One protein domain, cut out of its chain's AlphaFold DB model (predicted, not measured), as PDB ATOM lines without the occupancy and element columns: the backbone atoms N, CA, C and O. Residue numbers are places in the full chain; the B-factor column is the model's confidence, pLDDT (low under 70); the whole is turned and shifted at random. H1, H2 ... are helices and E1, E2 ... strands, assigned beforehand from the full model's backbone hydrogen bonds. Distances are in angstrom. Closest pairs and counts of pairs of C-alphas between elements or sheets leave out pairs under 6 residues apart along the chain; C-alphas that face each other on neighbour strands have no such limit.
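What this domain is: This is residues 14 to 75 and 89 to 110 of the 117 residues of an uncharacterized protein of Lentzea sp. FXJ1.1311 (UniProt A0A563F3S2). A six-stranded sheet, strongly twisted and curled, forms a wall with the helix H1 packed along one face of its E1, E2, E3 half; the short helix H2 lies off the sheet, in the crossover from E3 to E4. E3 and E4 run side by side near the middle of the whole, and E5 and E6 carry the sheet on beyond E4. The printed part has 84 residues, with two named helices and six named strands in the order H1 E1 E2 E3 H2 E4 E5 E6. The sheet is mixed, its order is E1 E2 E3 E4 E5 E6, and the class is mixed, helices and strands. The whole is compact, with a radius of gyration of the C-alphas of 12.5 A and spans of 31 by 28 by 23 A.

Where its parts are: H1 is residues 14 to 25, 16.5 A long, and begins at C-alpha 14 (-27.323, 21.859, -29.645). E1 is residues 30 to 33, E2 residues 39 to 43, 13.6 A long, and E3 residues 49 to 55, 19.6 A long, from C-alpha 49 (-42.127, 34.043, -19.811). H2 is residues 61 to 65, E4 residues 72 to 75 and E5 residues 95 to 97. E6 is residues 101 to 103 and ends at C-alpha 103 (-47.846, 18.801, -31.240).

How they stand to each other: H1 is on the sheet at a height of 7.8 A, making two layers, helix on one face of a sheet. It lies over E3 and runs along the strands, at 20 degrees to E3 on the local plane. The closest C-alphas of H1 and E3 are those of Ala 17 and Val 54, 5.9 A apart. E1, E2 and E3 form a meander, each strand the antiparallel neighbour of the one before; N 32 and O 41 are 2.8 A apart, N 42 and O 50 2.8 A. E3, H2 and E4 make a strand-helix-strand unit, two parallel neighbour strands with a helix between, and its crossover is right-handed; N 73 and O 51 are 2.8 A apart. H2 is not on the sheet and is apart from H1. E4 and E5 are parallel, with N 96 and O 74 at 2.8 A. E5 and E6 form an antiparallel hairpin, with N 97 and O 101 at 2.8 A. In H1 and H2 every O i to N i+4 pair is within hydrogen-bond range.

The domain as a whole: The two C-alphas farthest apart, those of Asp 46 and Thr 60, are 35.0 A apart. Residues 76 to 88 are not printed, and C-alphas 75 and 89 across this cut are 12.9 A apart. Of the links that are printed whole, none is long. Residues 102 to 103 of E6 pair antiparallel with residues 109 to 110. The mean pLDDT of the printed part is 76.1; residues 34 to 37, 60 to 62, 64 and 98 to 110 are under 70.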
ATOM      1  N   VAL A  14     -27.978  20.541 -29.657       84.50
ATOM      2  CA  VAL A  14     -27.323  21.859 -29.645       84.50
ATOM      3  C   VAL A  14     -27.649  22.657 -30.907       84.50
ATOM      4  O   VAL A  14     -27.992  23.832 -30.812       84.50
ATOM      5  N   GLU A  15     -27.594  22.030 -32.085       83.56
ATOM      6  CA  GLU A  15     -27.970  22.687 -33.345       83.56
ATOM      7  C   GLU A  15     -29.451  23.066 -33.361       83.56
ATOM      8  O   GLU A  15     -29.807  24.157 -33.799       83.56
ATOM      9  N   VAL A  16     -30.313  22.191 -32.840       82.81
ATOM     10  CA  VAL A  16     -31.744  22.475 -32.687       82.81
ATOM     11  C   VAL A  16     -31.984  23.631 -31.734       82.81
ATOM     12  O   VAL A  16     -32.795  24.502 -32.030       82.81
ATOM     13  N   ALA A  17     -31.262  23.686 -30.619       86.00
ATOM     14  CA  ALA A  17     -31.388  24.793 -29.689       86.00
ATOM     15  C   ALA A  17     -30.944  26.120 -30.297       86.00
ATOM     16  O   ALA A  17     -31.603  27.140 -30.085       86.00
ATOM     17  N   ASP A  18     -29.871  26.109 -31.090       86.06
ATOM     18  CA  ASP A  18     -29.425  27.318 -31.763       86.06
ATOM     19  C   ASP A  18     -30.435  27.795 -32.808       86.06
ATOM     20  O   ASP A  18     -30.836  28.960 -32.792       86.06
ATOM     21  N   GLN A  19     -30.891  26.894 -33.679       84.88
ATOM     22  CA  GLN A  19     -31.826  27.253 -34.738       84.88
ATOM     23  C   GLN A  19     -33.214  27.616 -34.190       84.88
ATOM     24  O   GLN A  19     -33.826  28.560 -34.690       84.88
ATOM     25  N   TYR A  20     -33.704  26.928 -33.152       83.12
ATOM     26  CA  TYR A  20     -34.984  27.274 -32.532       83.12
ATOM     27  C   TYR A  20     -34.915  28.596 -31.777       83.12
ATOM     28  O   TYR A  20     -35.844  29.394 -31.865       83.12
ATOM     29  N   GLY A  21     -33.800  28.868 -31.094       85.88
ATOM     30  CA  GLY A  21     -33.564  30.171 -30.481       85.88
ATOM     31  C   GLY A  21     -33.669  31.299 -31.510       85.88
ATOM     32  O   GLY A  21     -34.461  32.214 -31.316       85.88
ATOM     33  N   ARG A  22     -32.969  31.181 -32.648       85.56
ATOM     34  CA  ARG A  22     -33.042  32.182 -33.731       85.56
ATOM     35  C   ARG A  22     -34.447  32.318 -34.315       85.56
ATOM     36  O   ARG A  22     -34.921  33.423 -34.529       85.56
ATOM     37  N   PHE A  23     -35.143  31.200 -34.519       84.44
ATOM     38  CA  PHE A  23     -36.527  31.198 -35.000       84.44
ATOM     39  C   PHE A  23     -37.477  32.006 -34.096       84.44
ATOM     40  O   PHE A  23     -38.430  32.617 -34.594       84.44
ATOM     41  N   LEU A  24     -37.247  31.973 -32.781       84.44
ATOM     42  CA  LEU A  24     -38.010  32.739 -31.798       84.44
ATOM     43  C   LEU A  24     -37.584  34.212 -31.782       84.44
ATOM     44  O   LEU A  24     -38.449  35.086 -31.773       84.44
ATOM     45  N   GLU A  25     -36.283  34.493 -31.848       85.25
ATOM     46  CA  GLU A  25     -35.750  35.860 -31.964       85.25
ATOM     47  C   GLU A  25     -36.310  36.581 -33.201       85.25
ATOM     48  O   GLU A  25     -36.808  37.700 -33.086       85.25
ATOM     49  N   ASP A  26     -36.365  35.904 -34.354       84.56
ATOM     50  CA  ASP A  26     -36.958  36.417 -35.602       84.56
ATOM     51  C   ASP A  26     -38.457  36.760 -35.471       84.56
ATOM     52  O   ASP A  26     -39.016  37.478 -36.300       84.56
ATOM     53  N   ARG A  27     -39.130  36.245 -34.433       82.50
ATOM     54  CA  ARG A  27     -40.545  36.506 -34.109       82.50
ATOM     55  C   ARG A  27     -40.733  37.495 -32.962       82.50
ATOM     56  O   ARG A  27     -41.859  37.693 -32.517       82.50
ATOM     57  N   GLY A  28     -39.655  38.121 -32.498       81.81
ATOM     58  CA  GLY A  28     -39.700  39.135 -31.449       81.81
ATOM     59  C   GLY A  28     -39.687  38.580 -30.027       81.81
ATOM     60  O   GLY A  28     -39.985  39.324 -29.096       81.81
ATOM     61  N   PHE A  29     -39.341  37.303 -29.836       85.94
ATOM     62  CA  PHE A  29     -39.081  36.770 -28.499       85.94
ATOM     63  C   PHE A  29     -37.664  37.128 -28.046       85.94
ATOM     64  O   PHE A  29     -36.707  37.036 -28.815       85.94
ATOM     65  N   VAL A  30     -37.503  37.455 -26.765       87.69
ATOM     66  CA  VAL A  30     -36.184  37.595 -26.139       87.69
ATOM     67  C   VAL A  30     -35.739  36.234 -25.617       87.69
ATOM     68  O   VAL A  30     -36.396  35.653 -24.752       87.69
ATOM     69  N   VAL A  31     -34.614  35.722 -26.122       87.31
ATOM     70  CA  VAL A  31     -34.069  34.411 -25.744       87.31
ATOM     71  C   VAL A  31     -32.895  34.573 -24.774       87.31
ATOM     72  O   VAL A  31     -31.842  35.107 -25.111       87.31
ATOM     73  N   LEU A  32     -33.049  34.059 -23.554       86.62
ATOM     74  CA  LEU A  32     -32.033  34.092 -22.499       86.62
ATOM     75  C   LEU A  32     -31.451  32.690 -22.279       86.62
ATOM     76  O   LEU A  32     -32.047  31.846 -21.603       86.62
ATOM     77  N   ARG A  33     -30.261  32.433 -22.834       83.50
ATOM     78  CA  ARG A  33     -29.560  31.143 -22.700       83.50
ATOM     79  C   ARG A  33     -28.701  31.114 -21.428       83.50
ATOM     80  O   ARG A  33     -27.871  31.996 -21.224       83.50
ATOM     81  N   LYS A  34     -28.843  30.075 -20.595       68.12
ATOM     82  CA  LYS A  34     -27.901  29.763 -19.498       68.12
ATOM     83  C   LYS A  34     -27.147  28.469 -19.817       68.12
ATOM     84  O   LYS A  34     -27.737  27.533 -20.343       68.12
ATOM     85  N   ASN A  35     -25.852  28.418 -19.491       54.91
ATOM     86  CA  ASN A  35     -25.000  27.217 -19.518       54.91
ATOM     87  C   ASN A  35     -25.115  26.340 -20.784       54.91
ATOM     88  O   ASN A  35     -25.530  25.188 -20.716       54.91
ATOM     89  N   GLY A  36     -24.716  26.858 -21.948       59.31
ATOM     90  CA  GLY A  36     -24.459  25.996 -23.114       59.31
ATOM     91  C   GLY A  36     -25.681  25.551 -23.930       59.31
ATOM     92  O   GLY A  36     -25.516  24.810 -24.891       59.31
ATOM     93  N   GLY A  37     -26.883  26.062 -23.643       67.19
ATOM     94  CA  GLY A  37     -27.860  26.341 -24.705       67.19
ATOM     95  C   GLY A  37     -29.029  25.378 -24.884       67.19
ATOM     96  O   GLY A  37     -29.951  25.753 -25.592       67.19
ATOM     97  N   LEU A  38     -29.077  24.214 -24.228       80.50
ATOM     98  CA  LEU A  38     -30.230  23.303 -24.364       80.50
ATOM     99  C   LEU A  38     -31.445  23.720 -23.531       80.50
ATOM    100  O   LEU A  38     -32.557  23.331 -23.846       80.50
ATOM    101  N   LYS A  39     -31.261  24.526 -22.485       87.25
ATOM    102  CA  LYS A  39     -32.356  25.113 -21.709       87.25
ATOM    103  C   LYS A  39     -32.235  26.626 -21.746       87.25
ATOM    104  O   LYS A  39     -31.182  27.175 -21.414       87.25
ATOM    105  N   PHE A  40     -33.303  27.301 -22.140       87.00
ATOM    106  CA  PHE A  40     -33.328  28.755 -22.219       87.00
ATOM    107  C   PHE A  40     -34.703  29.310 -21.875       87.00
ATOM    108  O   PHE A  40     -35.720  28.629 -21.991       87.00
ATOM    109  N   THR A  41     -34.725  30.548 -21.396       89.00
ATOM    110  CA  THR A  41     -35.969  31.273 -21.135       89.00
ATOM    111  C   THR A  41     -36.319  32.098 -22.359       89.00
ATOM    112  O   THR A  41     -35.430  32.675 -22.985       89.00
ATOM    113  N   VAL A  42     -37.601  32.142 -22.692       87.56
ATOM    114  CA  VAL A  42     -38.144  32.956 -23.776       87.56
ATOM    115  C   VAL A  42     -39.159  33.916 -23.184       87.56
ATOM    116  O   VAL A  42     -39.952  33.522 -22.328       87.56
ATOM    117  N   GLU A  43     -39.097  35.173 -23.593       87.88
ATOM    118  CA  GLU A  43     -40.049  36.208 -23.194       87.88
ATOM    119  C   GLU A  43     -40.695  36.781 -24.455       87.88
ATOM    120  O   GLU A  43     -39.984  37.217 -25.363       87.88
ATOM    121  N   SER A  44     -42.021  36.722 -24.545       83.75
ATOM    122  CA  SER A  44     -42.787  37.353 -25.625       83.75
ATOM    123  C   SER A  44     -42.996  38.845 -25.369       83.75
ATOM    124  O   SER A  44     -42.782  39.350 -24.270       83.75
ATOM    125  N   ALA A  45     -43.444  39.564 -26.400       79.19
ATOM    126  CA  ALA A  45     -43.677  41.009 -26.339       79.19
ATOM    127  C   ALA A  45     -44.744  41.437 -25.308       79.19
ATOM    128  O   ALA A  45     -44.740  42.580 -24.858       79.19
ATOM    129  N   ASP A  46     -45.643  40.530 -24.923       82.75
ATOM    130  CA  ASP A  46     -46.645  40.708 -23.865       82.75
ATOM    131  C   ASP A  46     -46.088  40.458 -22.445       82.75
ATOM    132  O   ASP A  46     -46.818  40.564 -21.460       82.75
ATOM    133  N   GLY A  47     -44.794  40.140 -22.325       79.62
ATOM    134  CA  GLY A  47     -44.116  39.862 -21.060       79.62
ATOM    135  C   GLY A  47     -44.326  38.441 -20.531       79.62
ATOM    136  O   GLY A  47     -43.879  38.134 -19.421       79.62
ATOM    137  N   VAL A  48     -44.983  37.554 -21.290       82.25
ATOM    138  CA  VAL A  48     -45.125  36.149 -20.892       82.25
ATOM    139  C   VAL A  48     -43.773  35.453 -20.995       82.25
ATOM    140  O   VAL A  48     -43.103  35.466 -22.026       82.25
ATOM    141  N   ARG A  49     -43.364  34.821 -19.892       83.88
ATOM    142  CA  ARG A  49     -42.127  34.043 -19.811       83.88
ATOM    143  C   ARG A  49     -42.426  32.561 -19.900       83.88
ATOM    144  O   ARG A  49     -43.246  32.040 -19.150       83.88
ATOM    145  N   SER A  50     -41.692  31.868 -20.759       83.06
ATOM    146  CA  SER A  50     -41.739  30.413 -20.866       83.06
ATOM    147  C   SER A  50     -40.335  29.828 -20.825       83.06
ATOM    148  O   SER A  50     -39.347  30.470 -21.188       83.06
ATOM    149  N   VAL A  51     -40.231  28.594 -20.345       87.75
ATOM    150  CA  VAL A  51     -38.971  27.849 -20.359       87.75
ATOM    151  C   VAL A  51     -38.985  26.931 -21.567       87.75
ATOM    152  O   VAL A  51     -39.941  26.195 -21.764       87.75
ATOM    153  N   VAL A  52     -37.929  26.954 -22.369       87.12
ATOM    154  CA  VAL A  52     -37.723  26.011 -23.467       87.12
ATOM    155  C   VAL A  52     -36.608  25.052 -23.082       87.12
ATOM    156  O   VAL A  52     -35.533  25.482 -22.655       87.12
ATOM    157  N   VAL A  53     -36.860  23.756 -23.242       88.94
ATOM    158  CA  VAL A  53     -35.858  22.701 -23.082       88.94
ATOM    159  C   VAL A  53     -35.743  21.920 -24.379       88.94
ATOM    160  O   VAL A  53     -36.731  21.438 -24.920       88.94
ATOM    161  N   VAL A  54     -34.523  21.780 -24.873       86.56
ATOM    162  CA  VAL A  54     -34.190  21.054 -26.087       86.56
ATOM    163  C   VAL A  54     -33.592  19.714 -25.711       86.56
ATOM    164  O   VAL A  54     -32.556  19.637 -25.053       86.56
ATOM    165  N   ALA A  55     -34.260  18.658 -26.148       85.25
ATOM    166  CA  ALA A  55     -33.974  17.289 -25.776       85.25
ATOM    167  C   ALA A  55     -33.636  16.436 -27.010       85.25
ATOM    168  O   ALA A  55     -34.244  16.601 -28.074       85.25
ATOM    169  N   PRO A  56     -32.702  15.478 -26.903       81.31
ATOM    170  CA  PRO A  56     -32.561  14.446 -27.917       81.31
ATOM    171  C   PRO A  56     -33.805  13.546 -27.932       81.31
ATOM    172  O   PRO A  56     -34.462  13.334 -26.920       81.31
ATOM    173  N   CYS A  57     -34.143  12.957 -29.077       74.69
ATOM    174  CA  CYS A  57     -35.331  12.097 -29.187       74.69
ATOM    175  C   CYS A  57     -35.206  10.731 -28.485       74.69
ATOM    176  O   CYS A  57     -36.153   9.949 -28.488       74.69
ATOM    177  N   CYS A  58     -34.033  10.424 -27.927       73.06
ATOM    178  CA  CYS A  58     -33.716   9.154 -27.281       73.06
ATOM    179  C   CYS A  58     -33.765   9.207 -25.746       73.06
ATOM    180  O   CYS A  58     -33.221   8.303 -25.117       73.06
ATOM    181  N   LEU A  59     -34.377  10.243 -25.157       72.00
ATOM    182  CA  LEU A  59     -34.509  10.344 -23.702       72.00
ATOM    183  C   LEU A  59     -35.253   9.146 -23.102       72.00
ATOM    184  O   LEU A  59     -36.196   8.599 -23.683       72.00
ATOM    185  N   THR A  60     -34.821   8.776 -21.905       63.28
ATOM    186  CA  THR A  60     -35.357   7.688 -21.087       63.28
ATOM    187  C   THR A  60     -36.170   8.233 -19.909       63.28
ATOM    188  O   THR A  60     -36.094   9.415 -19.596       63.28
ATOM    189  N   GLY A  61     -36.954   7.381 -19.237       62.78
ATOM    190  CA  GLY A  61     -37.913   7.777 -18.189       62.78
ATOM    191  C   GLY A  61     -37.402   8.790 -17.156       62.78
ATOM    192  O   GLY A  61     -38.094   9.760 -16.892       62.78
ATOM    193  N   VAL A  62     -36.183   8.613 -16.641       58.88
ATOM    194  CA  VAL A  62     -35.602   9.511 -15.623       58.88
ATOM    195  C   VAL A  62     -35.333  10.913 -16.178       58.88
ATOM    196  O   VAL A  62     -35.600  11.901 -15.508       58.88
ATOM    197  N   GLU A  63     -34.863  11.016 -17.423       72.19
ATOM    198  CA  GLU A  63     -34.620  12.305 -18.085       72.19
ATOM    199  C   GLU A  63     -35.933  12.996 -18.489       72.19
ATOM    200  O   GLU A  63     -35.952  14.197 -18.741       72.19
ATOM    201  N   LEU A  64     -37.031  12.240 -18.576       68.94
ATOM    202  CA  LEU A  64     -38.359  12.749 -18.917       68.94
ATOM    203  C   LEU A  64     -39.072  13.358 -17.717       68.94
ATOM    204  O   LEU A  64     -39.732  14.379 -17.880       68.94
ATOM    205  N   ASP A  65     -38.909  12.774 -16.530       74.06
ATOM    206  CA  ASP A  65     -39.477  13.316 -15.291       74.06
ATOM    207  C   ASP A  65     -38.960  14.748 -15.029       74.06
ATOM    208  O   ASP A  65     -39.680  15.599 -14.513       74.06
ATOM    209  N   GLU A  66     -37.735  15.063 -15.469       74.75
ATOM    210  CA  GLU A  66     -37.154  16.413 -15.403       74.75
ATOM    211  C   GLU A  66     -37.780  17.416 -16.392       74.75
ATOM    212  O   GLU A  66     -37.608  18.630 -16.246       74.75
ATOM    213  N   LEU A  67     -38.497  16.921 -17.407       76.94
ATOM    214  CA  LEU A  67     -39.171  17.718 -18.436       76.94
ATOM    215  C   LEU A  67     -40.659  17.938 -18.147       76.94
ATOM    216  O   LEU A  67     -41.260  18.821 -18.758       76.94
ATOM    217  N   GLU A  68     -41.240  17.186 -17.211       78.75
ATOM    218  CA  GLU A  68     -42.638  17.286 -16.763       78.75
ATOM    219  C   GLU A  68     -42.854  18.478 -15.816       78.75
ATOM    220  O   GLU A  68     -43.416  18.361 -14.729       78.75
ATOM    221  N   VAL A  69     -42.376  19.655 -16.223       78.75
ATOM    222  CA  VAL A  69     -42.514  20.899 -15.464       78.75
ATOM    223  C   VAL A  69     -43.532  21.799 -16.166       78.75
ATOM    224  O   VAL A  69     -43.237  22.285 -17.265       78.75
ATOM    225  N   PRO A  70     -44.693  22.086 -15.547       75.06
ATOM    226  CA  PRO A  70     -45.698  22.976 -16.122       75.06
ATOM    227  C   PRO A  70     -45.107  24.324 -16.552       75.06
ATOM    228  O   PRO A  70     -44.272  24.906 -15.857       75.06
ATOM    229  N   GLY A  71     -45.525  24.821 -17.719       75.19
ATOM    230  CA  GLY A  71     -44.979  26.051 -18.312       75.19
ATOM    231  C   GLY A  71     -43.634  25.874 -19.035       75.19
ATOM    232  O   GLY A  71     -43.037  26.860 -19.483       75.19
ATOM    233  N   THR A  72     -43.160  24.633 -19.179       83.56
ATOM    234  CA  THR A  72     -42.003  24.286 -20.012       83.56
ATOM    235  C   THR A  72     -42.459  23.813 -21.384       83.56
ATOM    236  O   THR A  72     -43.340  22.975 -21.490       83.56
ATOM    237  N   THR A  73     -41.832  24.311 -22.445       85.44
ATOM    238  CA  THR A  73     -41.941  23.772 -23.803       85.44
ATOM    239  C   THR A  73     -40.747  22.867 -24.082       85.44
ATOM    240  O   THR A  73     -39.600  23.287 -23.932       85.44
ATOM    241  N   VAL A  74     -41.003  21.640 -24.527       86.75
ATOM    242  CA  VAL A  74     -39.963  20.668 -24.879       86.75
ATOM    243  C   VAL A  74     -39.806  20.595 -26.391       86.75
ATOM    244  O   VAL A  74     -40.774  20.382 -27.118       86.75
ATOM    245  N   VAL A  75     -38.576  20.730 -26.876       86.25
ATOM    246  CA  VAL A  75     -38.228  20.687 -28.298       86.25
ATOM    247  C   VAL A  75     -37.343  19.475 -28.554       86.25
ATOM    248  O   VAL A  75     -36.214  19.412 -28.075       86.25
ATOM    249  N   THR A  89     -47.881  15.734 -22.888       79.50
ATOM    250  CA  THR A  89     -49.167  16.422 -23.047       79.50
ATOM    251  C   THR A  89     -50.034  16.314 -21.799       79.50
ATOM    252  O   THR A  89     -50.608  17.307 -21.377       79.50
ATOM    253  N   MET A  90     -50.151  15.116 -21.216       82.94
ATOM    254  CA  MET A  90     -50.960  14.892 -20.013       82.94
ATOM    255  C   MET A  90     -50.398  15.626 -18.785       82.94
ATOM    256  O   MET A  90     -51.117  15.794 -17.805       82.94
ATOM    257  N   ALA A  91     -49.137  16.061 -18.845       82.56
ATOM    258  CA  ALA A  91     -48.485  16.905 -17.850       82.56
ATOM    259  C   ALA A  91     -48.547  18.413 -18.192       82.56
ATOM    260  O   ALA A  91     -47.824  19.201 -17.586       82.56
ATOM    261  N   ASP A  92     -49.369  18.819 -19.169       80.88
ATOM    262  CA  ASP A  92     -49.479  20.199 -19.669       80.88
ATOM    263  C   ASP A  92     -48.146  20.782 -20.185       80.88
ATOM    264  O   ASP A  92     -47.865  21.977 -20.060       80.88
ATOM    265  N   VAL A  93     -47.313  19.932 -20.795       83.31
ATOM    266  CA  VAL A  93     -46.024  20.305 -21.393       83.31
ATOM    267  C   VAL A  93     -46.145  20.330 -22.923       83.31
ATOM    268  O   VAL A  93     -46.265  19.271 -23.549       83.31
ATOM    269  N   PRO A  94     -46.089  21.514 -23.570       81.94
ATOM    270  CA  PRO A  94     -46.057  21.618 -25.024       81.94
ATOM    271  C   PRO A  94     -44.850  20.903 -25.639       81.94
ATOM    272  O   PRO A  94     -43.714  21.093 -25.200       81.94
ATOM    273  N   VAL A  95     -45.088  20.127 -26.702       79.81
ATOM    274  CA  VAL A  95     -44.044  19.377 -27.412       79.81
ATOM    275  C   VAL A  95     -43.875  19.894 -28.838       79.81
ATOM    276  O   VAL A  95     -44.817  19.941 -29.630       79.81
ATOM    277  N   VAL A  96     -42.640  20.226 -29.196       79.25
ATOM    278  CA  VAL A  96     -42.235  20.649 -30.537       79.25
ATOM    279  C   VAL A  96     -41.265  19.624 -31.105       79.25
ATOM    280  O   VAL A  96     -40.303  19.225 -30.454       79.25
ATOM    281  N   TRP A  97     -41.485  19.202 -32.345       75.25
ATOM    282  CA  TRP A  97     -40.514  18.424 -33.102       75.25
ATOM    283  C   TRP A  97     -39.796  19.344 -34.093       75.25
ATOM    284  O   TRP A  97     -40.431  20.013 -34.912       75.25
ATOM    285  N   TRP A  98     -38.460  19.374 -34.045       65.56
ATOM    286  CA  TRP A  98     -37.633  20.286 -34.847       65.56
ATOM    287  C   TRP A  98     -37.594  19.989 -36.361       65.56
ATOM    288  O   TRP A  98     -36.832  20.590 -37.109       65.56
ATOM    289  N   ASN A  99     -38.483  19.137 -36.880       59.50
ATOM    290  CA  ASN A  99     -38.839  19.211 -38.301       59.50
ATOM    291  C   ASN A  99     -39.795  20.388 -38.609       59.50
ATOM    292  O   ASN A  99     -40.349  20.452 -39.703       59.50
ATOM    293  N   GLY A 100     -40.029  21.266 -37.628       53.53
ATOM    294  CA  GLY A 100     -40.981  22.356 -37.711       53.53
ATOM    295  C   GLY A 100     -42.418  21.872 -37.570       53.53
ATOM    296  O   GLY A 100     -43.258  22.337 -38.325       53.53
ATOM    297  N   SER A 101     -42.720  20.949 -36.648       57.12
ATOM    298  CA  SER A 101     -44.098  20.565 -36.297       57.12
ATOM    299  C   SER A 101     -44.338  20.695 -34.790       57.12
ATOM    300  O   SER A 101     -43.610  20.109 -33.992       57.12
ATOM    301  N   ILE A 102     -45.369  21.435 -34.390       59.31
ATOM    302  CA  ILE A 102     -45.858  21.536 -33.012       59.31
ATOM    303  C   ILE A 102     -46.935  20.475 -32.801       59.31
ATOM    304  O   ILE A 102     -47.849  20.333 -33.617       59.31
ATOM    305  N   TRP A 103     -46.846  19.761 -31.684       56.09
ATOM    306  CA  TRP A 103     -47.846  18.801 -31.240       56.09
ATOM    307  C   TRP A 103     -48.492  19.343 -29.970       56.09
ATOM    308  O   TRP A 103     -47.889  19.341 -28.901       56.09
ATOM    309  N   ASN A 104     -49.739  19.799 -30.075       52.34
ATOM    310  CA  ASN A 104     -50.491  20.336 -28.936       52.34
ATOM    311  C   ASN A 104     -51.240  19.244 -28.152       52.34
ATOM    312  O   ASN A 104     -52.297  19.497 -27.582       52.34
ATOM    313  N   GLY A 105     -50.756  18.002 -28.203       45.44
ATOM    314  CA  GLY A 105     -51.334  16.913 -27.431       45.44
ATOM    315  C   GLY A 105     -52.678  16.347 -27.888       45.44
ATOM    316  O   GLY A 105     -52.993  15.202 -27.579       45.44
ATOM    317  N   SER A 106     -53.414  17.066 -28.739       51.88
ATOM    318  CA  SER A 106     -54.623  16.567 -29.415       51.88
ATOM    319  C   SER A 106     -54.340  15.515 -30.504       51.88
ATOM    320  O   SER A 106     -55.248  15.068 -31.199       51.88
ATOM    321  N   GLY A 107     -53.070  15.148 -30.709       44.59
ATOM    322  CA  GLY A 107     -52.625  14.289 -31.811       44.59
ATOM    323  C   GLY A 107     -52.519  15.005 -33.163       44.59
ATOM    324  O   GLY A 107     -52.079  14.391 -34.133       44.59
ATOM    325  N   SER A 108     -52.868  16.292 -33.232       42.06
ATOM    326  CA  SER A 108     -52.697  17.111 -34.431       42.06
ATOM    327  C   SER A 108     -51.293  17.716 -34.470       42.06
ATOM    328  O   SER A 108     -50.920  18.502 -33.599       42.06
ATOM    329  N   ALA A 109     -50.514  17.339 -35.485       46.62
ATOM    330  CA  ALA A 109     -49.279  18.024 -35.833       46.62
ATOM    331  C   ALA A 109     -49.629  19.243 -36.690       46.62
ATOM    332  O   ALA A 109     -50.155  19.090 -37.792       46.62
ATOM    333  N   TYR A 110     -49.327  20.439 -36.205       52.47
ATOM    334  CA  TYR A 110     -49.360  21.649 -37.023       52.47
ATOM    335  C   TYR A 110     -47.929  22.051 -37.333       52.47
ATOM    336  O   TYR A 110     -47.048  21.845 -36.504       52.47
TER     337      TYR A 110